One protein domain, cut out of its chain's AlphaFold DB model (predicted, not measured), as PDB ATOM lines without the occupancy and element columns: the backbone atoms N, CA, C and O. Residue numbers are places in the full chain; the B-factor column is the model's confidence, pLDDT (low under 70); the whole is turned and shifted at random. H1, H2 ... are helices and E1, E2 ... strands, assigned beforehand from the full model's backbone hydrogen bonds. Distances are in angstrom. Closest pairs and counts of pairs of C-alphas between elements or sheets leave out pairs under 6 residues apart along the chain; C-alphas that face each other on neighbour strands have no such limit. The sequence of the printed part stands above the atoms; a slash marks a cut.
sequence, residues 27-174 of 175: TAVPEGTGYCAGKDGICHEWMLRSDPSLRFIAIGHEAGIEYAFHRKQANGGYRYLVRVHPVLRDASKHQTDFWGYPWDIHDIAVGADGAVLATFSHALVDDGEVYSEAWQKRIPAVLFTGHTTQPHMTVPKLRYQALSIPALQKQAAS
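Overview. This is residues 27 to 174 of the 175 residues of an uncharacterized protein of Lysobacter helvus (UniProt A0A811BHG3). Two strongly twisted sheets, E6 to E11 and E1 to E5, are partly face to face with their strands crossed, and one short helix, H1, packs on both, mainly on E5. E5 runs on into E6 across a break of 1 residue, at 76 degrees, and the chain changes from the one sheet to the other at this link. The printed part has 148 residues, with eleven named strands and then one named helix; 67 residues are in named elements, under half, and the class is mostly strand. The E6 to E11 sheet is branched and mixed; the other has the order E1, E2, E3, E4, E5, antiparallel throughout. The whole is compact, with a radius of gyration of the C-alphas of 14.4 A, and spans 44 by 31 by 30 A.

Along the chain. In the branched sheet, find E10 at residues 141 to 146, from C-alpha 141 at (210.917, 174.327, 277.620) over 15.8 A. Its fellows are E6, residues 85 to 90, 16.1 A; E7, residues 97 to 99; E8, residues 105 to 108; E9, residues 116 to 119; and E11, residues 161 to 163. The other sheet begins at C-alpha 27 (220.086, 165.791, 293.342) with E1, residues 27 to 29, then E2, residues 42 to 48, 20.0 A; E3, residues 54 to 61, 23.1 A; E4, residues 64 to 72, 23.4 A; and E5, residues 78 to 83, 13.6 A. H1, residues 165 to 172, ends at C-alpha 172 (209.465, 184.578, 280.777).

Arrangement. Start at E10: E6 is on one side, parallel, with N 144 and O 87 at 2.7 A; E8 and E9 are on the other side, antiparallel, with N 145 and O 107 at 2.8 A and N 141 and O 119 at 2.8 A. E6 and E7 form a hairpin, with N 88 and O 98 at 2.8 A, and E9 pairs with E11, N 116 and O 163 at 2.9 A. The other sheet is a meander, each strand the antiparallel neighbour of the one before; look at N 44 and O 58 of E2 and E3, 2.9 A, and N 69 and O 82 of E4 and E5, 2.8 A. E4 bends by 57 degrees at residue 69. The two sheets form a sandwich, two sheets face to face, their strands at 88 degrees. H1 is on the E1 to E5 sheet at a height of 8.8 A, with C-alphas Val 82 and Gln 169 of E5 and H1 closest at 5.4 A. In H1 every O i to N i+4 pair is within hydrogen-bond range.

Size, cuts and confidence. The C-alphas of Asn 75 and Gln 95, the two farthest apart, are 44.2 A apart. The printed part has no cut. The long links are E1 to E2, E9 to E10 and E10 to E11. Mean pLDDT of the printed part is 94.3, and no printed residue is under 70.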
ATOM      1  N   THR A  27     220.270 166.911 292.422       96.00
ATOM      2  CA  THR A  27     220.086 165.791 293.342       96.00
ATOM      3  C   THR A  27     218.635 165.776 293.799       96.00
ATOM      4  O   THR A  27     218.135 166.805 294.253       96.00
ATOM      5  N   ALA A  28     217.965 164.629 293.685       96.81
ATOM      6  CA  ALA A  28     216.617 164.464 294.217       96.81
ATOM      7  C   ALA A  28     216.614 164.691 295.737       96.81
ATOM      8  O   ALA A  28     217.482 164.196 296.461       96.81
ATOM      9  N   VAL A  29     215.651 165.470 296.210       97.19
ATOM     10  CA  VAL A  29     215.355 165.632 297.630       97.19
ATOM     11  C   VAL A  29     214.449 164.466 298.041       97.19
ATOM     12  O   VAL A  29     213.517 164.156 297.299       97.19
ATOM     13  N   PRO A  30     214.710 163.793 299.180       95.69
ATOM     14  CA  PRO A  30     213.906 162.650 299.602       95.69
ATOM     15  C   PRO A  30     212.414 162.977 299.698       95.69
ATOM     16  O   PRO A  30     212.033 164.055 300.171       95.69
ATOM     17  N   GLU A  31     211.580 162.022 299.297       89.88
ATOM     18  CA  GLU A  31     210.124 162.128 299.393       89.88
ATOM     19  C   GLU A  31     209.673 162.427 300.830       89.88
ATOM     20  O   GLU A  31     210.299 162.008 301.807       89.88
ATOM     21  N   GLY A  32     208.597 163.206 300.966       90.75
ATOM     22  CA  GLY A  32     208.075 163.631 302.269       90.75
ATOM     23  C   GLY A  32     208.966 164.627 303.026       90.75
ATOM     24  O   GLY A  32     208.673 164.949 304.177       90.75
ATOM     25  N   THR A  33     210.031 165.144 302.405       94.81
ATOM     26  CA  THR A  33     210.893 166.188 302.975       94.81
ATOM     27  C   THR A  33     210.848 167.472 302.142       94.81
ATOM     28  O   THR A  33     210.218 167.528 301.086       94.81
ATOM     29  N   GLY A  34     211.492 168.536 302.633       95.56
ATOM     30  CA  GLY A  34     211.594 169.800 301.900       95.56
ATOM     31  C   GLY A  34     210.230 170.429 301.604       95.56
ATOM     32  O   GLY A  34     209.382 170.527 302.488       95.56
ATOM     33  N   TYR A  35     210.035 170.866 300.364       96.50
ATOM     34  CA  TYR A  35     208.786 171.433 299.862       96.50
ATOM     35  C   TYR A  35     207.651 170.408 299.851       96.50
ATOM     36  O   TYR A  35     206.495 170.766 300.078       96.50
ATOM     37  N   CYS A  36     207.988 169.141 299.603       96.44
ATOM     38  CA  CYS A  36     207.030 168.047 299.483       96.44
ATOM     39  C   CYS A  36     206.556 167.491 300.832       96.44
ATOM     40  O   CYS A  36     205.675 166.632 300.865       96.44
ATOM     41  N   ALA A  37     207.092 167.974 301.955       96.44
ATOM     42  CA  ALA A  37     206.647 167.546 303.273       96.44
ATOM     43  C   ALA A  37     205.173 167.928 303.505       96.44
ATOM     44  O   ALA A  37     204.816 169.107 303.516       96.44
ATOM     45  N   GLY A  38     204.317 166.918 303.690       93.56
ATOM     46  CA  GLY A  38     202.881 167.102 303.924       93.56
ATOM     47  C   GLY A  38     202.090 167.601 302.709       93.56
ATOM     48  O   GLY A  38     200.985 168.112 302.886       93.56
ATOM     49  N   LYS A  39     202.643 167.497 301.493       93.19
ATOM     50  CA  LYS A  39     201.899 167.753 300.254       93.19
ATOM     51  C   LYS A  39     201.117 166.510 299.851       93.19
ATOM     52  O   LYS A  39     201.624 165.400 299.974       93.19
ATOM     53  N   ASP A  40     199.893 166.727 299.393       92.38
ATOM     54  CA  ASP A  40     199.078 165.686 298.776       92.38
ATOM     55  C   ASP A  40     199.403 165.578 297.275       92.38
ATOM     56  O   ASP A  40     199.900 166.535 296.673       92.38
ATOM     57  N   GLY A  41     199.117 164.420 296.683       92.38
ATOM     58  CA  GLY A  41     199.353 164.144 295.269       92.38
ATOM     59  C   GLY A  41     200.814 163.878 294.897       92.38
ATOM     60  O   GLY A  41     201.634 163.440 295.703       92.38
ATOM     61  N   ILE A  42     201.128 164.109 293.622       95.00
ATOM     62  CA  ILE A  42     202.470 163.944 293.060       95.00
ATOM     63  C   ILE A  42     203.313 165.129 293.522       95.00
ATOM     64  O   ILE A  42     202.979 166.274 293.222       95.00
ATOM     65  N   CYS A  43     204.424 164.868 294.213       97.00
ATOM     66  CA  CYS A  43     205.391 165.901 294.567       97.00
ATOM     67  C   CYS A  43     206.821 165.373 294.498       97.00
ATOM     68  O   CYS A  43     207.197 164.468 295.240       97.00
ATOM     69  N   HIS A  44     207.630 165.991 293.643       98.00
ATOM     70  CA  HIS A  44     209.059 165.729 293.539       98.00
ATOM     71  C   HIS A  44     209.834 167.041 293.637       98.00
ATOM     72  O   HIS A  44     209.471 168.049 293.029       98.00
ATOM     73  N   GLU A  45     210.928 167.024 294.393       98.25
ATOM     74  CA  GLU A  45     211.836 168.155 294.538       98.25
ATOM     75  C   GLU A  45     213.249 167.711 294.163       98.25
ATOM     76  O   GLU A  45     213.732 166.664 294.587       98.25
ATOM     77  N   TRP A  46     213.944 168.548 293.401       98.25
ATOM     78  CA  TRP A  46     215.360 168.399 293.105       98.25
ATOM     79  C   TRP A  46     216.108 169.661 293.512       98.25
ATOM     80  O   TRP A  46     215.627 170.782 293.348       98.25
ATOM     81  N   MET A  47     217.321 169.487 294.021       97.00
ATOM     82  CA  MET A  47     218.249 170.554 294.372       97.00
ATOM     83  C   MET A  47     219.335 170.666 293.311       97.00
ATOM     84  O   MET A  47     220.008 169.678 293.025       97.00
ATOM     85  N   LEU A  48     219.557 171.867 292.772       94.12
ATOM     86  CA  LEU A  48     220.678 172.093 291.856       94.12
ATOM     87  C   LEU A  48     221.996 171.969 292.623       94.12
ATOM     88  O   LEU A  48     222.177 172.599 293.664       94.12
ATOM     89  N   ARG A  49     222.932 171.174 292.096       92.50
ATOM     90  CA  ARG A  49     224.242 170.960 292.731       92.50
ATOM     91  C   ARG A  49     225.088 172.234 292.752       92.50
ATOM     92  O   ARG A  49     225.755 172.503 293.745       92.50
ATOM     93  N   SER A  50     225.002 173.044 291.698       88.06
ATOM     94  CA  SER A  50     225.766 174.289 291.550       88.06
ATOM     95  C   SER A  50     225.245 175.450 292.406       88.06
ATOM     96  O   SER A  50     226.007 176.350 292.748       88.06
ATOM     97  N   ASP A  51     223.960 175.437 292.764       91.31
ATOM     98  CA  ASP A  51     223.344 176.389 293.692       91.31
ATOM     99  C   ASP A  51     222.337 175.628 294.571       91.31
ATOM    100  O   ASP A  51     221.162 175.509 294.209       91.31
ATOM    101  N   PRO A  52     222.768 175.145 295.753       92.44
ATOM    102  CA  PRO A  52     221.918 174.424 296.696       92.44
ATOM    103  C   PRO A  52     220.769 175.241 297.292       92.44
ATOM    104  O   PRO A  52     220.045 174.713 298.140       92.44
ATOM    105  N   SER A  53     220.565 176.504 296.903       95.62
ATOM    106  CA  SER A  53     219.341 177.258 297.204       95.62
ATOM    107  C   SER A  53     218.294 177.146 296.093       95.62
ATOM    108  O   SER A  53     217.115 177.379 296.349       95.62
ATOM    109  N   LEU A  54     218.680 176.764 294.876       96.88
ATOM    110  CA  LEU A  54     217.751 176.545 293.774       96.88
ATOM    111  C   LEU A  54     217.110 175.164 293.863       96.88
ATOM    112  O   LEU A  54     217.747 174.163 294.208       96.88
ATOM    113  N   ARG A  55     215.816 175.131 293.569       97.94
ATOM    114  CA  ARG A  55     214.987 173.932 293.569       97.94
ATOM    115  C   ARG A  55     214.236 173.839 292.265       97.94
ATOM    116  O   ARG A  55     213.708 174.848 291.815       97.94
ATOM    117  N   PHE A  56     214.180 172.654 291.692       98.25
ATOM    118  CA  PHE A  56     213.186 172.316 290.690       98.25
ATOM    119  C   PHE A  56     212.118 171.484 291.385       98.25
ATOM    120  O   PHE A  56     212.455 170.548 292.105       98.25
ATOM    121  N   ILE A  57     210.858 171.874 291.256       98.12
ATOM    122  CA  ILE A  57     209.744 171.229 291.943       98.12
ATOM    123  C   ILE A  57     208.703 170.867 290.895       98.12
ATOM    124  O   ILE A  57     208.328 171.717 290.085       98.12
ATOM    125  N   ALA A  58     208.260 169.615 290.939       97.19
ATOM    126  CA  ALA A  58     207.101 169.124 290.218       97.19
ATOM    127  C   ALA A  58     206.002 168.806 291.235       97.19
ATOM    128  O   ALA A  58     206.236 167.981 292.118       97.19
ATOM    129  N   ILE A  59     204.843 169.458 291.146       95.44
ATOM    130  CA  ILE A  59     203.725 169.244 292.073       95.44
ATOM    131  C   ILE A  59     202.382 169.235 291.344       95.44
ATOM    132  O   ILE A  59     202.152 170.062 290.466       95.44
ATOM    133  N   GLY A  60     201.489 168.323 291.715       93.69
ATOM    134  CA  GLY A  60     200.126 168.303 291.198       93.69
ATOM    135  C   GLY A  60     199.448 166.948 291.336       93.69
ATOM    136  O   GLY A  60     199.777 166.152 292.212       93.69
ATOM    137  N   HIS A  61     198.497 166.687 290.448       91.56
ATOM    138  CA  HIS A  61     197.719 165.451 290.403       91.56
ATOM    139  C   HIS A  61     197.665 164.919 288.965       91.56
ATOM    140  O   HIS A  61     198.273 165.480 288.055       91.56
ATOM    141  N   GLU A  62     196.918 163.840 288.743       83.38
ATOM    142  CA  GLU A  62     196.750 163.233 287.415       83.38
ATOM    143  C   GLU A  62     196.224 164.222 286.363       83.38
ATOM    144  O   GLU A  62     196.590 164.127 285.197       83.38
ATOM    145  N   ALA A  63     195.417 165.206 286.779       83.50
ATOM    146  CA  ALA A  63     194.844 166.227 285.902       83.50
ATOM    147  C   ALA A  63     195.816 167.362 285.524       83.50
ATOM    148  O   ALA A  63     195.455 168.229 284.732       83.50
ATOM    149  N   GLY A  64     197.018 167.405 286.101       90.12
ATOM    150  CA  GLY A  64     197.983 168.468 285.840       90.12
ATOM    151  C   GLY A  64     199.113 168.491 286.860       90.12
ATOM    152  O   GLY A  64     198.885 168.421 288.068       90.12
ATOM    153  N   ILE A  65     200.346 168.614 286.364       94.19
ATOM    154  CA  ILE A  65     201.552 168.759 287.183       94.19
ATOM    155  C   ILE A  65     202.210 170.087 286.820       94.19
ATOM    156  O   ILE A  65     202.525 170.356 285.658       94.19
ATOM    157  N   GLU A  66     202.426 170.927 287.822       95.00
ATOM    158  CA  GLU A  66     203.195 172.154 287.697       95.00
ATOM    159  C   GLU A  66     204.686 171.856 287.853       95.00
ATOM    160  O   GLU A  66     205.091 171.196 288.805       95.00
ATOM    161  N   TYR A  67     205.505 172.394 286.948       97.31
ATOM    162  CA  TYR A  67     206.960 172.257 286.967       97.31
ATOM    163  C   TYR A  67     207.600 173.634 287.073       97.31
ATOM    164  O   TYR A  67     207.501 174.440 286.147       97.31
ATOM    165  N   ALA A  68     208.276 173.927 288.181       97.88
ATOM    166  CA  ALA A  68     208.811 175.264 288.402       97.88
ATOM    167  C   ALA A  68     210.115 175.289 289.194       97.88
ATOM    168  O   ALA A  68     210.345 174.522 290.134       97.88
ATOM    169  N   PHE A  69     210.960 176.256 288.841       98.31
ATOM    170  CA  PHE A  69     212.098 176.627 289.656       98.31
ATOM    171  C   PHE A  69     211.667 177.511 290.820       98.31
ATOM    172  O   PHE A  69     210.920 178.477 290.657       98.31
ATOM    173  N   HIS A  70     212.234 177.218 291.981       98.44
ATOM    174  CA  HIS A  70     212.070 177.963 293.215       98.44
ATOM    175  C   HIS A  70     213.436 178.285 293.825       98.44
ATOM    176  O   HIS A  70     214.435 177.610 293.565       98.44
ATOM    177  N   ARG A  71     213.484 179.307 294.682       98.12
ATOM    178  CA  ARG A  71     214.609 179.558 295.587       98.12
ATOM    179  C   ARG A  71     214.188 179.263 297.018       98.12
ATOM    180  O   ARG A  71     213.303 179.939 297.542       98.12
ATOM    181  N   LYS A  72     214.865 178.313 297.656       97.81
ATOM    182  CA  LYS A  72     214.771 178.076 299.093       97.81
ATOM    183  C   LYS A  72     215.352 179.277 299.839       97.81
ATOM    184  O   LYS A  72     216.463 179.728 299.556       97.81
ATOM    185  N   GLN A  73     214.572 179.821 300.757       97.44
ATOM    186  CA  GLN A  73     214.896 180.982 301.572       97.44
ATOM    187  C   GLN A  73     215.458 180.541 302.930       97.44
ATOM    188  O   GLN A  73     215.230 179.419 303.382       97.44
ATOM    189  N   ALA A  74     216.181 181.437 303.608       94.50
ATOM    190  CA  ALA A  74     216.791 181.148 304.910       94.50
ATOM    191  C   ALA A  74     215.761 180.806 306.005       94.50
ATOM    192  O   ALA A  74     216.064 180.045 306.916       94.50
ATOM    193  N   ASN A  75     214.532 181.320 305.889       94.00
ATOM    194  CA  ASN A  75     213.414 181.016 306.788       94.00
ATOM    195  C   ASN A  75     212.724 179.669 306.484       94.00
ATOM    196  O   ASN A  75     211.673 179.386 307.049       94.00
ATOM    197  N   GLY A  76     213.259 178.868 305.557       93.44
ATOM    198  CA  GLY A  76     212.655 177.613 305.105       93.44
ATOM    199  C   GLY A  76     211.571 177.770 304.034       93.44
ATOM    200  O   GLY A  76     211.137 176.763 303.483       93.44
ATOM    201  N   GLY A  77     211.169 178.999 303.699       96.56
ATOM    202  CA  GLY A  77     210.210 179.286 302.634       96.56
ATOM    203  C   GLY A  77     210.769 179.031 301.234       96.56
ATOM    204  O   GLY A  77     211.978 178.904 301.031       96.56
ATOM    205  N   TYR A  78     209.878 178.975 300.248       97.81
ATOM    206  CA  TYR A  78     210.216 178.737 298.848       97.81
ATOM    207  C   TYR A  78     209.650 179.874 298.006       97.81
ATOM    208  O   TYR A  78     208.442 180.084 297.956       97.81
ATOM    209  N   ARG A  79     210.529 180.628 297.345       97.31
ATOM    210  CA  ARG A  79     210.135 181.713 296.446       97.31
ATOM    211  C   ARG A  79     210.059 181.192 295.018       97.31
ATOM    212  O   ARG A  79     211.086 180.760 294.495       97.31
ATOM    213  N   TYR A  80     208.888 181.285 294.399       97.44
ATOM    214  CA  TYR A  80     208.692 180.991 292.980       97.44
ATOM    215  C   TYR A  80     209.623 181.838 292.102       97.44
ATOM    216  O   TYR A  80     209.815 183.032 292.359       97.44
ATOM    217  N   LEU A  81     210.225 181.221 291.084       97.75
ATOM    218  CA  LEU A  81     211.104 181.909 290.138       97.75
ATOM    219  C   LEU A  81     210.560 181.872 288.722       97.75
ATOM    220  O   LEU A  81     210.466 182.927 288.110       97.75
ATOM    221  N   VAL A  82     210.281 180.682 288.190       97.75
ATOM    222  CA  VAL A  82     209.816 180.508 286.810       97.75
ATOM    223  C   VAL A  82     209.279 179.093 286.612       97.75
ATOM    224  O   VAL A  82     209.948 178.118 286.962       97.75
ATOM    225  N   ARG A  83     208.087 178.978 286.032       97.31
ATOM    226  CA  ARG A  83     207.519 177.711 285.552       97.31
ATOM    227  C   ARG A  83     208.095 177.327 284.199       97.31
ATOM    228  O   ARG A  83     208.480 178.205 283.433       97.31
ATOM    229  N   VAL A  84     208.153 176.036 283.895       97.88
ATOM    230  CA  VAL A  84     208.748 175.498 282.665       97.88
ATOM    231  C   VAL A  84     207.929 174.327 282.120       97.88
ATOM    232  O   VAL A  84     207.223 173.666 282.873       97.88
ATOM    233  N   HIS A  85     208.073 174.023 280.832       97.88
ATOM    234  CA  HIS A  85     207.706 172.710 280.303       97.88
ATOM    235  C   HIS A  85     208.905 171.765 280.430       97.88
ATOM    236  O   HIS A  85     209.992 172.096 279.937       97.88
ATOM    237  N   PRO A  86     208.754 170.597 281.069       97.44
ATOM    238  CA  PRO A  86     209.833 169.634 281.165       97.44
ATOM    239  C   PRO A  86     209.932 168.836 279.862       97.44
ATOM    240  O   PRO A  86     208.990 168.169 279.439       97.44
ATOM    241  N   VAL A  87     211.099 168.876 279.226       98.06
ATOM    242  CA  VAL A  87     211.407 168.019 278.080       98.06
ATOM    243  C   VAL A  87     212.467 167.021 278.497       98.06
ATOM    244  O   VAL A  87     213.507 167.402 279.018       98.06
ATOM    245  N   LEU A  88     212.225 165.741 278.258       97.94
ATOM    246  CA  LEU A  88     213.110 164.657 278.649       97.94
ATOM    247  C   LEU A  88     213.870 164.113 277.447       97.94
ATOM    248  O   LEU A  88     213.286 163.723 276.433       97.94
ATOM    249  N   ARG A  89     215.186 164.000 277.595       96.81
ATOM    250  CA  ARG A  89     216.024 163.203 276.710       96.81
ATOM    251  C   ARG A  89     216.324 161.855 277.341       96.81
ATOM    252  O   ARG A  89     217.050 161.773 278.332       96.81
ATOM    253  N   ASP A  90     215.807 160.811 276.708       95.88
ATOM    254  CA  ASP A  90     216.122 159.428 277.044       95.88
ATOM    255  C   ASP A  90     217.322 158.955 276.216       95.88
ATOM    256  O   ASP A  90     217.283 158.926 274.981       95.88
ATOM    257  N   ALA A  91     218.407 158.585 276.899       90.69
ATOM    258  CA  ALA A  91     219.632 158.122 276.256       90.69
ATOM    259  C   ALA A  91     219.440 156.819 275.462       90.69
ATOM    260  O   ALA A  91     220.231 156.550 274.571       90.69
ATOM    261  N   SER A  92     218.396 156.032 275.733       91.88
ATOM    262  CA  SER A  92     218.069 154.830 274.955       91.88
ATOM    263  C   SER A  92     217.288 155.124 273.664       91.88
ATOM    264  O   SER A  92     217.122 154.236 272.829       91.88
ATOM    265  N   LYS A  93     216.813 156.365 273.467       88.88
ATOM    266  CA  LYS A  93     215.907 156.764 272.371       88.88
ATOM    267  C   LYS A  93     216.378 158.053 271.690       88.88
ATOM    268  O   LYS A  93     215.692 159.070 271.664       88.88
ATOM    269  N   HIS A  94     217.563 158.004 271.085       76.50
ATOM    270  CA  HIS A  94     218.297 159.179 270.591       76.50
ATOM    271  C   HIS A  94     217.538 160.113 269.626       76.50
ATOM    272  O   HIS A  94     217.845 161.307 269.556       76.50
ATOM    273  N   GLN A  95     216.551 159.608 268.882       82.31
ATOM    274  CA  GLN A  95     215.873 160.370 267.826       82.31
ATOM    275  C   GLN A  95     214.693 161.219 268.311       82.31
ATOM    276  O   GLN A  95     214.274 162.122 267.592       82.31
ATOM    277  N   THR A  96     214.224 161.018 269.544       89.88
ATOM    278  CA  THR A  96     212.987 161.637 270.044       89.88
ATOM    279  C   THR A  96     213.230 162.225 271.430       89.88
ATOM    280  O   THR A  96     213.990 161.663 272.212       89.88
ATOM    281  N   ASP A  97     212.686 163.410 271.698       96.25
ATOM    282  CA  ASP A  97     212.569 163.915 273.069       96.25
ATOM    283  C   ASP A  97     211.141 163.595 273.559       96.25
ATOM    284  O   ASP A  97     210.243 163.371 272.746       96.25
ATOM    285  N   PHE A  98     210.922 163.533 274.867       97.06
ATOM    286  CA  PHE A  98     209.647 163.134 275.476       97.06
ATOM    287  C   PHE A  98     209.154 164.201 276.442       97.06
ATOM    288  O   PHE A  98     209.918 165.078 276.850       97.06
ATOM    289  N   TRP A  99     207.887 164.125 276.833       96.44
ATOM    290  CA  TRP A  99     207.415 164.893 277.978       96.44
ATOM    291  C   TRP A  99     208.119 164.417 279.255       96.44
ATOM    292  O   TRP A  99     208.223 163.215 279.506       96.44
ATOM    293  N   GLY A 100     208.649 165.349 280.047       96.06
ATOM    294  CA  GLY A 100     209.396 165.030 281.261       96.06
ATOM    295  C   GLY A 100     208.502 164.857 282.476       96.06
ATOM    296  O   GLY A 100     208.418 165.755 283.310       96.06
ATOM    297  N   TYR A 101     207.873 163.689 282.596       95.94
ATOM    298  CA  TYR A 101     207.182 163.304 283.824       95.94
ATOM    299  C   TYR A 101     208.161 163.229 285.000       95.94
ATOM    300  O   TYR A 101     209.315 162.835 284.815       95.94
ATOM    301  N   PRO A 102     207.740 163.586 286.223       96.38
ATOM    302  CA  PRO A 102     208.673 163.756 287.326       96.38
ATOM    303  C   PRO A 102     209.360 162.449 287.733       96.38
ATOM    304  O   PRO A 102     210.548 162.469 288.037       96.38
ATOM    305  N   TRP A 103     208.667 161.311 287.652       95.88
ATOM    306  CA  TRP A 103     209.254 159.990 287.910       95.88
ATOM    307  C   TRP A 103     210.227 159.513 286.818       95.88
ATOM    308  O   TRP A 103     211.000 158.592 287.062       95.88
ATOM    309  N   ASP A 104     210.229 160.148 285.644       97.00
ATOM    310  CA  ASP A 104     211.156 159.844 284.549       97.00
ATOM    311  C   ASP A 104     212.437 160.706 284.608       97.00
ATOM    312  O   ASP A 104     213.419 160.411 283.921       97.00
ATOM    313  N   ILE A 105     212.444 161.796 285.391       97.62
ATOM    314  CA  ILE A 105     213.551 162.762 285.460       97.62
ATOM    315  C   ILE A 105     214.627 162.280 286.438       97.62
ATOM    316  O   ILE A 105     214.396 162.144 287.638       97.62
ATOM    317  N   HIS A 106     215.855 162.123 285.940       96.31
ATOM    318  CA  HIS A 106     217.025 161.821 286.770       96.31
ATOM    319  C   HIS A 106     217.903 163.050 287.013       96.31
ATOM    320  O   HIS A 106     218.416 163.242 288.113       96.31
ATOM    321  N   ASP A 107     218.099 163.872 285.981       97.00
ATOM    322  CA  ASP A 107     218.973 165.042 286.044       97.00
ATOM    323  C   ASP A 107     218.503 166.141 285.074       97.00
ATOM    324  O   ASP A 107     217.654 165.913 284.210       97.00
ATOM    325  N   ILE A 108     219.068 167.339 285.205       97.06
ATOM    326  CA  ILE A 108     218.875 168.465 284.293       97.06
ATOM    327  C   ILE A 108     220.068 168.607 283.349       97.06
ATOM    328  O   ILE A 108     221.228 168.501 283.753       97.06
ATOM    329  N   ALA A 109     219.793 168.909 282.083       95.19
ATOM    330  CA  ALA A 109     220.847 169.214 281.134       95.19
ATOM    331  C   ALA A 109     221.353 170.648 281.355       95.19
ATOM    332  O   ALA A 109     220.590 171.616 281.287       95.19
ATOM    333  N   VAL A 110     222.661 170.789 281.581       92.88
ATOM    334  CA  VAL A 110     223.321 172.088 281.766       92.88
ATOM    335  C   VAL A 110     224.448 172.309 280.763       92.88
ATOM    336  O   VAL A 110     225.113 171.368 280.326       92.88
ATOM    337  N   GLY A 111     224.665 173.574 280.411       87.38
ATOM    338  CA  GLY A 111     225.800 174.040 279.628       87.38
ATOM    339  C   GLY A 111     227.125 173.961 280.390       87.38
ATOM    340  O   GLY A 111     227.198 173.576 281.562       87.38
ATOM    341  N   ALA A 112     228.209 174.340 279.710       79.44
ATOM    342  CA  ALA A 112     229.559 174.305 280.276       79.44
ATOM    343  C   ALA A 112     229.747 175.248 281.480       79.44
ATOM    344  O   ALA A 112     230.602 174.997 282.325       79.44
ATOM    345  N   ASP A 113     228.937 176.299 281.556       81.44
ATOM    346  CA  ASP A 113     228.874 177.313 282.610       81.44
ATOM    347  C   ASP A 113     227.907 176.950 283.755       81.44
ATOM    348  O   ASP A 113     227.774 177.705 284.714       81.44
ATOM    349  N   GLY A 114     227.229 175.799 283.672       84.50
ATOM    350  CA  GLY A 114     226.221 175.377 284.647       84.50
ATOM    351  C   GLY A 114     224.840 176.014 284.451       84.50
ATOM    352  O   GLY A 114     223.942 175.752 285.250       84.50
ATOM    353  N   ALA A 115     224.644 176.818 283.401       92.81
ATOM    354  CA  ALA A 115     223.332 177.321 283.013       92.81
ATOM    355  C   ALA A 115     222.463 176.192 282.435       92.81
ATOM    356  O   ALA A 115     222.975 175.252 281.828       92.81
ATOM    357  N   VAL A 116     221.142 176.262 282.607       96.06
ATOM    358  CA  VAL A 116     220.240 175.194 282.153       96.06
ATOM    359  C   VAL A 116     220.000 175.292 280.651       96.06
ATOM    360  O   VAL A 116     219.938 176.391 280.096       96.06
ATOM    361  N   LEU A 117     219.862 174.154 279.974       97.50
ATOM    362  CA  LEU A 117     219.510 174.137 278.557       97.50
ATOM    363  C   LEU A 117     218.007 174.347 278.396       97.50
ATOM    364  O   LEU A 117     217.201 173.510 278.801       97.50
ATOM    365  N   ALA A 118     217.636 175.473 277.796       98.31
ATOM    366  CA  ALA A 118     216.254 175.910 277.706       98.31
ATOM    367  C   ALA A 118     215.945 176.603 276.378       98.31
ATOM    368  O   ALA A 118     216.842 177.048 275.657       98.31
ATOM    369  N   THR A 119     214.665 176.709 276.042       98.19
ATOM    370  CA  THR A 119     214.204 177.432 274.858       98.19
ATOM    371  C   THR A 119     212.800 177.971 275.049       98.19
ATOM    372  O   THR A 119     211.961 177.333 275.670       98.19
ATOM    373  N   PHE A 120     212.540 179.141 274.475       97.81
ATOM    374  CA  PHE A 120     211.192 179.697 274.352       97.81
ATOM    375  C   PHE A 120     210.640 179.558 272.924       97.81
ATOM    376  O   PHE A 120     209.581 180.096 272.614       97.81
ATOM    377  N   SER A 121     211.387 178.909 272.026       97.00
ATOM    378  CA  SER A 121     211.000 178.698 270.632       97.00
ATOM    379  C   SER A 121     210.375 177.313 270.478       97.00
ATOM    380  O   SER A 121     210.998 176.401 269.933       97.00
ATOM    381  N   HIS A 122     209.155 177.152 270.980       96.38
ATOM    382  CA  HIS A 122     208.374 175.924 270.862       96.38
ATOM    383  C   HIS A 122     206.876 176.227 270.781       96.38
ATOM    384  O   HIS A 122     206.441 177.328 271.099       96.38
ATOM    385  N   ALA A 123     206.100 175.213 270.404       94.88
ATOM    386  CA  ALA A 123     204.638 175.241 270.405       94.88
ATOM    387  C   ALA A 123     204.034 174.286 271.453       94.88
ATOM    388  O   ALA A 123     202.886 173.880 271.317       94.88
ATOM    389  N   LEU A 124     204.819 173.879 272.463       94.31
ATOM    390  CA  LEU A 124     204.297 173.101 273.590       94.31
ATOM    391  C   LEU A 124     203.176 173.864 274.291       94.31
ATOM    392  O   LEU A 124     203.260 175.080 274.460       94.31
ATOM    393  N   VAL A 125     202.158 173.114 274.686       89.31
ATOM    394  CA  VAL A 125     201.001 173.583 275.438       89.31
ATOM    395  C   VAL A 125     200.832 172.695 276.658       89.31
ATOM    396  O   VAL A 125     201.330 171.567 276.688       89.31
ATOM    397  N   ASP A 126     200.153 173.220 277.664       82.88
ATOM    398  CA  ASP A 126     199.789 172.437 278.832       82.88
ATOM    399  C   ASP A 126     198.670 171.459 278.499       82.88
ATOM    400  O   ASP A 126     197.699 171.817 277.834       82.88
ATOM    401  N   ASP A 127     198.823 170.236 278.988       71.62
ATOM    402  CA  ASP A 127     197.819 169.181 278.904       71.62
ATOM    403  C   ASP A 127     197.261 168.912 280.307       71.62
ATOM    404  O   ASP A 127     197.490 167.862 280.903       71.62
ATOM    405  N   GLY A 128     196.655 169.944 280.906       78.38
ATOM    406  CA  GLY A 128     196.105 169.845 282.253       78.38
ATOM    407  C   GLY A 128     195.841 171.171 282.957       78.38
ATOM    408  O   GLY A 128     196.156 172.257 282.464       78.38
ATOM    409  N   GLU A 129     195.271 171.062 284.153       82.50
ATOM    410  CA  GLU A 129     195.013 172.187 285.046       82.50
ATOM    411  C   GLU A 129     196.296 172.560 285.790       82.50
ATOM    412  O   GLU A 129     196.703 171.918 286.758       82.50
ATOM    413  N   VAL A 130     196.962 173.607 285.311       83.75
ATOM    414  CA  VAL A 130     198.223 174.090 285.874       83.75
ATOM    415  C   VAL A 130     198.144 175.574 286.178       83.75
ATOM    416  O   VAL A 130     197.578 176.369 285.426       83.75
ATOM    417  N   TYR A 131     198.748 175.960 287.295       83.94
ATOM    418  CA  TYR A 131     198.865 177.357 287.674       83.94
ATOM    419  C   TYR A 131     200.035 178.022 286.939       83.94
ATOM    420  O   TYR A 131     201.055 177.404 286.635       83.94
ATOM    421  N   SER A 132     199.889 179.305 286.620       83.06
ATOM    422  CA  SER A 132     200.984 180.155 286.157       83.06
ATOM    423  C   SER A 132     200.821 181.540 286.764       83.06
ATOM    424  O   SER A 132     199.723 182.097 286.796       83.06
ATOM    425  N   GLU A 133     201.928 182.103 287.232       92.31
ATOM    426  CA  GLU A 133     201.946 183.452 287.779       92.31
ATOM    427  C   GLU A 133     201.574 184.490 286.716       92.31
ATOM    428  O   GLU A 133     202.043 184.437 285.578       92.31
ATOM    429  N   ALA A 134     200.800 185.509 287.100       94.25
ATOM    430  CA  ALA A 134     200.289 186.512 286.161       94.25
ATOM    431  C   ALA A 134     201.396 187.288 285.422       94.25
ATOM    432  O   ALA A 134     201.168 187.812 284.327       94.25
ATOM    433  N   TRP A 135     202.591 187.392 286.014       96.00
ATOM    434  CA  TRP A 135     203.740 188.061 285.406       96.00
ATOM    435  C   TRP A 135     204.429 187.206 284.332       96.00
ATOM    436  O   TRP A 135     205.076 187.767 283.450       96.00
ATOM    437  N   GLN A 136     204.291 185.880 284.378       96.44
ATOM    438  CA  GLN A 136     204.949 184.963 283.456       96.44
ATOM    439  C   GLN A 136     204.125 184.839 282.167       96.44
ATOM    440  O   GLN A 136     203.136 184.118 282.095       96.44
ATOM    441  N   LYS A 137     204.533 185.571 281.129       95.25
ATOM    442  CA  LYS A 137     203.852 185.633 279.825       95.25
ATOM    443  C   LYS A 137     204.242 184.501 278.887       95.25
ATOM    444  O   LYS A 137     203.499 184.178 277.968       95.25
ATOM    445  N   ARG A 138     205.415 183.909 279.111       96.06
ATOM    446  CA  ARG A 138     205.976 182.840 278.287       96.06
ATOM    447  C   ARG A 138     206.526 181.739 279.181       96.06
ATOM    448  O   ARG A 138     207.161 182.017 280.197       96.06
ATOM    449  N   ILE A 139     206.318 180.489 278.789       96.81
ATOM    450  CA  ILE A 139     206.822 179.317 279.510       96.81
ATOM    451  C   ILE A 139     207.947 178.717 278.668       96.81
ATOM    452  O   ILE A 139     207.694 178.381 277.518       96.81
ATOM    453  N   PRO A 140     209.188 178.628 279.173       97.88
ATOM    454  CA  PRO A 140     210.265 177.965 278.459       97.88
ATOM    455  C   PRO A 140     210.148 176.445 278.577       97.88
ATOM    456  O   PRO A 140     209.796 175.916 279.629       97.88
ATOM    457  N   ALA A 141     210.570 175.736 277.538       98.50
ATOM    458  CA  ALA A 141     210.917 174.327 277.620       98.50
ATOM    459  C   ALA A 141     212.332 174.177 278.190       98.50
ATOM    460  O   ALA A 141     213.264 174.834 277.715       98.50
ATOM    461  N   VAL A 142     212.504 173.306 279.182       98.56
ATOM    462  CA  VAL A 142     213.798 173.004 279.811       98.56
ATOM    463  C   VAL A 142     214.134 171.537 279.609       98.56
ATOM    464  O   VAL A 142     213.283 170.668 279.788       98.56
ATOM    465  N   LEU A 143     215.380 171.274 279.217       98.00
ATOM    466  CA  LEU A 143     215.853 169.934 278.912       98.00
ATOM    467  C   LEU A 143     216.345 169.213 280.171       98.00
ATOM    468  O   LEU A 143     217.260 169.663 280.862       98.00
ATOM    469  N   PHE A 144     215.787 168.035 280.392       97.94
ATOM    470  CA  PHE A 144     216.147 167.066 281.412       97.94
ATOM    471  C   PHE A 144     216.667 165.788 280.760       97.94
ATOM    472  O   PHE A 144     216.491 165.547 279.563       97.94
ATOM    473  N   THR A 145     217.305 164.947 281.561       97.06
ATOM    474  CA  THR A 145     217.747 163.610 281.171       97.06
ATOM    475  C   THR A 145     217.168 162.577 282.117       97.06
ATOM    476  O   THR A 145     217.059 162.822 283.319       97.06
ATOM    477  N   GLY A 146     216.855 161.403 281.586       96.31
ATOM    478  CA  GLY A 146     216.328 160.298 282.373       96.31
ATOM    479  C   GLY A 146     215.856 159.163 281.481       96.31
ATOM    480  O   GLY A 146     216.475 158.913 280.444       96.31
ATOM    481  N   HIS A 147     214.785 158.482 281.877       97.12
ATOM    482  CA  HIS A 147     214.248 157.341 281.139       97.12
ATOM    483  C   HIS A 147     212.736 157.457 281.011       97.12
ATOM    484  O   HIS A 147     212.059 157.581 282.023       97.12
ATOM    485  N   THR A 148     212.201 157.427 279.786       96.88
ATOM    486  CA  THR A 148     210.756 157.620 279.613       96.88
ATOM    487  C   THR A 148     209.972 156.336 279.855       96.88
ATOM    488  O   THR A 148     210.205 155.316 279.195       96.88
ATOM    489  N   THR A 149     208.968 156.421 280.724       96.62
ATOM    490  CA  THR A 149     207.949 155.379 280.918       96.62
ATOM    491  C   THR A 149     206.786 155.497 279.930       96.62
ATOM    492  O   THR A 149     206.022 154.548 279.758       96.62
ATOM    493  N   GLN A 150     206.672 156.624 279.218       94.19
ATOM    494  CA  GLN A 150     205.563 156.933 278.310       94.19
ATOM    495  C   GLN A 150     206.072 157.246 276.892       94.19
ATOM    496  O   GLN A 150     206.047 158.392 276.445       94.19
ATOM    497  N   PRO A 151     206.513 156.229 276.123       94.25
ATOM    498  CA  PRO A 151     207.164 156.422 274.822       94.25
ATOM    499  C   PRO A 151     206.288 157.073 273.741       94.25
ATOM    500  O   PRO A 151     206.814 157.478 272.708       94.25
ATOM    501  N   HIS A 152     204.974 157.147 273.949       93.94
ATOM    502  CA  HIS A 152     204.035 157.793 273.033       93.94
ATOM    503  C   HIS A 152     203.906 159.308 273.284       93.94
ATOM    504  O   HIS A 152     203.496 160.032 272.381       93.94
ATOM    505  N   MET A 153     204.313 159.804 274.461       94.38
ATOM    506  CA  MET A 153     204.278 161.227 274.825       94.38
ATOM    507  C   MET A 153     205.513 161.956 274.293       94.38
ATOM    508  O   MET A 153     206.414 162.364 275.029       94.38
ATOM    509  N   THR A 154     205.595 162.056 272.969       95.69
ATOM    510  CA  THR A 154     206.757 162.610 272.267       95.69
ATOM    511  C   THR A 154     206.717 164.134 272.177       95.69
ATOM    512  O   THR A 154     205.658 164.734 272.017       95.69
ATOM    513  N   VAL A 155     207.895 164.753 272.198       95.50
ATOM    514  CA  VAL A 155     208.119 166.187 272.003       95.50
ATOM    515  C   VAL A 155     208.974 166.388 270.743       95.50
ATOM    516  O   VAL A 155     210.002 165.716 270.587       95.50
ATOM    517  N   PRO A 156     208.598 167.307 269.828       92.56
ATOM    518  CA  PRO A 156     209.436 167.650 268.682       92.56
ATOM    519  C   PRO A 156     210.834 168.080 269.128       92.56
ATOM    520  O   PRO A 156     210.988 168.746 270.149       92.56
ATOM    521  N   LYS A 157     211.869 167.757 268.347       92.06
ATOM    522  CA  LYS A 157     213.234 168.185 268.676       92.06
ATOM    523  C   LYS A 157     213.320 169.710 268.706       92.06
ATOM    524  O   LYS A 157     213.132 170.375 267.688       92.06
ATOM    525  N   LEU A 158     213.653 170.249 269.874       95.25
ATOM    526  CA  LEU A 158     213.812 171.682 270.079       95.25
ATOM    527  C   LEU A 158     215.287 172.092 270.016       95.25
ATOM    528  O   LEU A 158     216.199 171.294 270.255       95.25
ATOM    529  N   ARG A 159     215.528 173.369 269.709       96.06
ATOM    530  CA  ARG A 159     216.856 173.986 269.788       96.06
ATOM    531  C   ARG A 159     216.982 174.724 271.109       96.06
ATOM    532  O   ARG A 159     216.207 175.643 271.370       96.06
ATOM    533  N   TYR A 160     217.960 174.318 271.910       96.50
ATOM    534  CA  TYR A 160     218.198 174.846 273.248       96.50
ATOM    535  C   TYR A 160     219.368 175.824 273.263       96.50
ATOM    536  O   TYR A 160     220.315 175.696 272.486       96.50
ATOM    537  N   GLN A 161     219.313 176.758 274.201       96.75
ATOM    538  CA  GLN A 161     220.406 177.645 274.571       96.75
ATOM    539  C   GLN A 161     220.645 177.550 276.080       96.75
ATOM    540  O   GLN A 161     219.727 177.253 276.844       96.75
ATOM    541  N   ALA A 162     221.881 177.789 276.507       96.69
ATOM    542  CA  ALA A 162     222.221 177.835 277.922       96.69
ATOM    543  C   ALA A 162     221.693 179.144 278.536       96.69
ATOM    544  O   ALA A 162     222.055 180.232 278.085       96.69
ATOM    545  N   LEU A 163     220.816 179.047 279.538       96.25
ATOM    546  CA  LEU A 163     220.240 180.186 280.253       96.25
ATOM    547  C   LEU A 163     220.346 179.994 281.764       96.25
ATOM    548  O   LEU A 163     220.027 178.938 282.305       96.25
ATOM    549  N   SER A 164     220.775 181.036 282.471       95.69
ATOM    550  CA  SER A 164     220.681 181.050 283.930       95.69
ATOM    551  C   SER A 164     219.213 181.158 284.363       95.69
ATOM    552  O   SER A 164     218.379 181.698 283.632       95.69
ATOM    553  N   ILE A 165     218.880 180.705 285.576       96.00
ATOM    554  CA  ILE A 165     217.511 180.846 286.105       96.00
ATOM    555  C   ILE A 165     217.036 182.316 286.128       96.00
ATOM    556  O   ILE A 165     215.911 182.573 285.699       96.00
ATOM    557  N   PRO A 166     217.859 183.317 286.516       96.25
ATOM    558  CA  PRO A 166     217.470 184.723 286.383       96.25
ATOM    559  C   PRO A 166     217.195 185.161 284.937       96.25
ATOM    560  O   PRO A 166     216.284 185.953 284.695       96.25
ATOM    561  N   ALA A 167     217.955 184.648 283.961       97.06
ATOM    562  CA  ALA A 167     217.710 184.940 282.551       97.06
ATOM    563  C   ALA A 167     216.392 184.321 282.063       97.06
ATOM    564  O   ALA A 167     215.655 184.988 281.337       97.06
ATOM    565  N   LEU A 168     216.066 183.098 282.505       97.12
ATOM    566  CA  LEU A 168     214.766 182.474 282.251       97.12
ATOM    567  C   LEU A 168     213.629 183.321 282.809       97.12
ATOM    568  O   LEU A 168     212.720 183.661 282.063       97.12
ATOM    569  N   GLN A 169     213.710 183.722 284.078       97.00
ATOM    570  CA  GLN A 169     212.691 184.555 284.715       97.00
ATOM    571  C   GLN A 169     212.471 185.872 283.953       97.00
ATOM    572  O   GLN A 169     211.338 186.242 283.653       97.00
ATOM    573  N   LYS A 170     213.556 186.558 283.571       97.75
ATOM    574  CA  LYS A 170     213.478 187.809 282.803       97.75
ATOM    575  C   LYS A 170     212.811 187.614 281.435       97.75
ATOM    576  O   LYS A 170     211.974 188.423 281.042       97.75
ATOM    577  N   GLN A 171     213.187 186.569 280.700       97.81
ATOM    578  CA  GLN A 171     212.614 186.291 279.378       97.81
ATOM    579  C   GLN A 171     211.162 185.811 279.469       97.81
ATOM    580  O   GLN A 171     210.348 186.194 278.637       97.81
ATOM    581  N   ALA A 172     210.819 185.048 280.507       97.44
ATOM    582  CA  ALA A 172     209.465 184.578 280.777       97.44
ATOM    583  C   ALA A 172     208.486 185.724 281.076       97.44
ATOM    584  O   ALA A 172     207.302 185.617 280.770       97.44
ATOM    585  N   ALA A 173     208.978 186.837 281.627       96.56
ATOM    586  CA  ALA A 173     208.200 188.057 281.841       96.56
ATOM    587  C   ALA A 173     208.052 188.934 280.583       96.56
ATOM    588  O   ALA A 173     207.282 189.895 280.590       96.56
ATOM    589  N   SER A 174     208.819 188.656 279.525       92.56
ATOM    590  CA  SER A 174     208.781 189.444 278.293       92.56
ATOM    591  C   SER A 174     207.563 189.050 277.445       92.56
ATOM    592  O   SER A 174     207.223 187.865 277.427       92.56
TER     593      SER A 174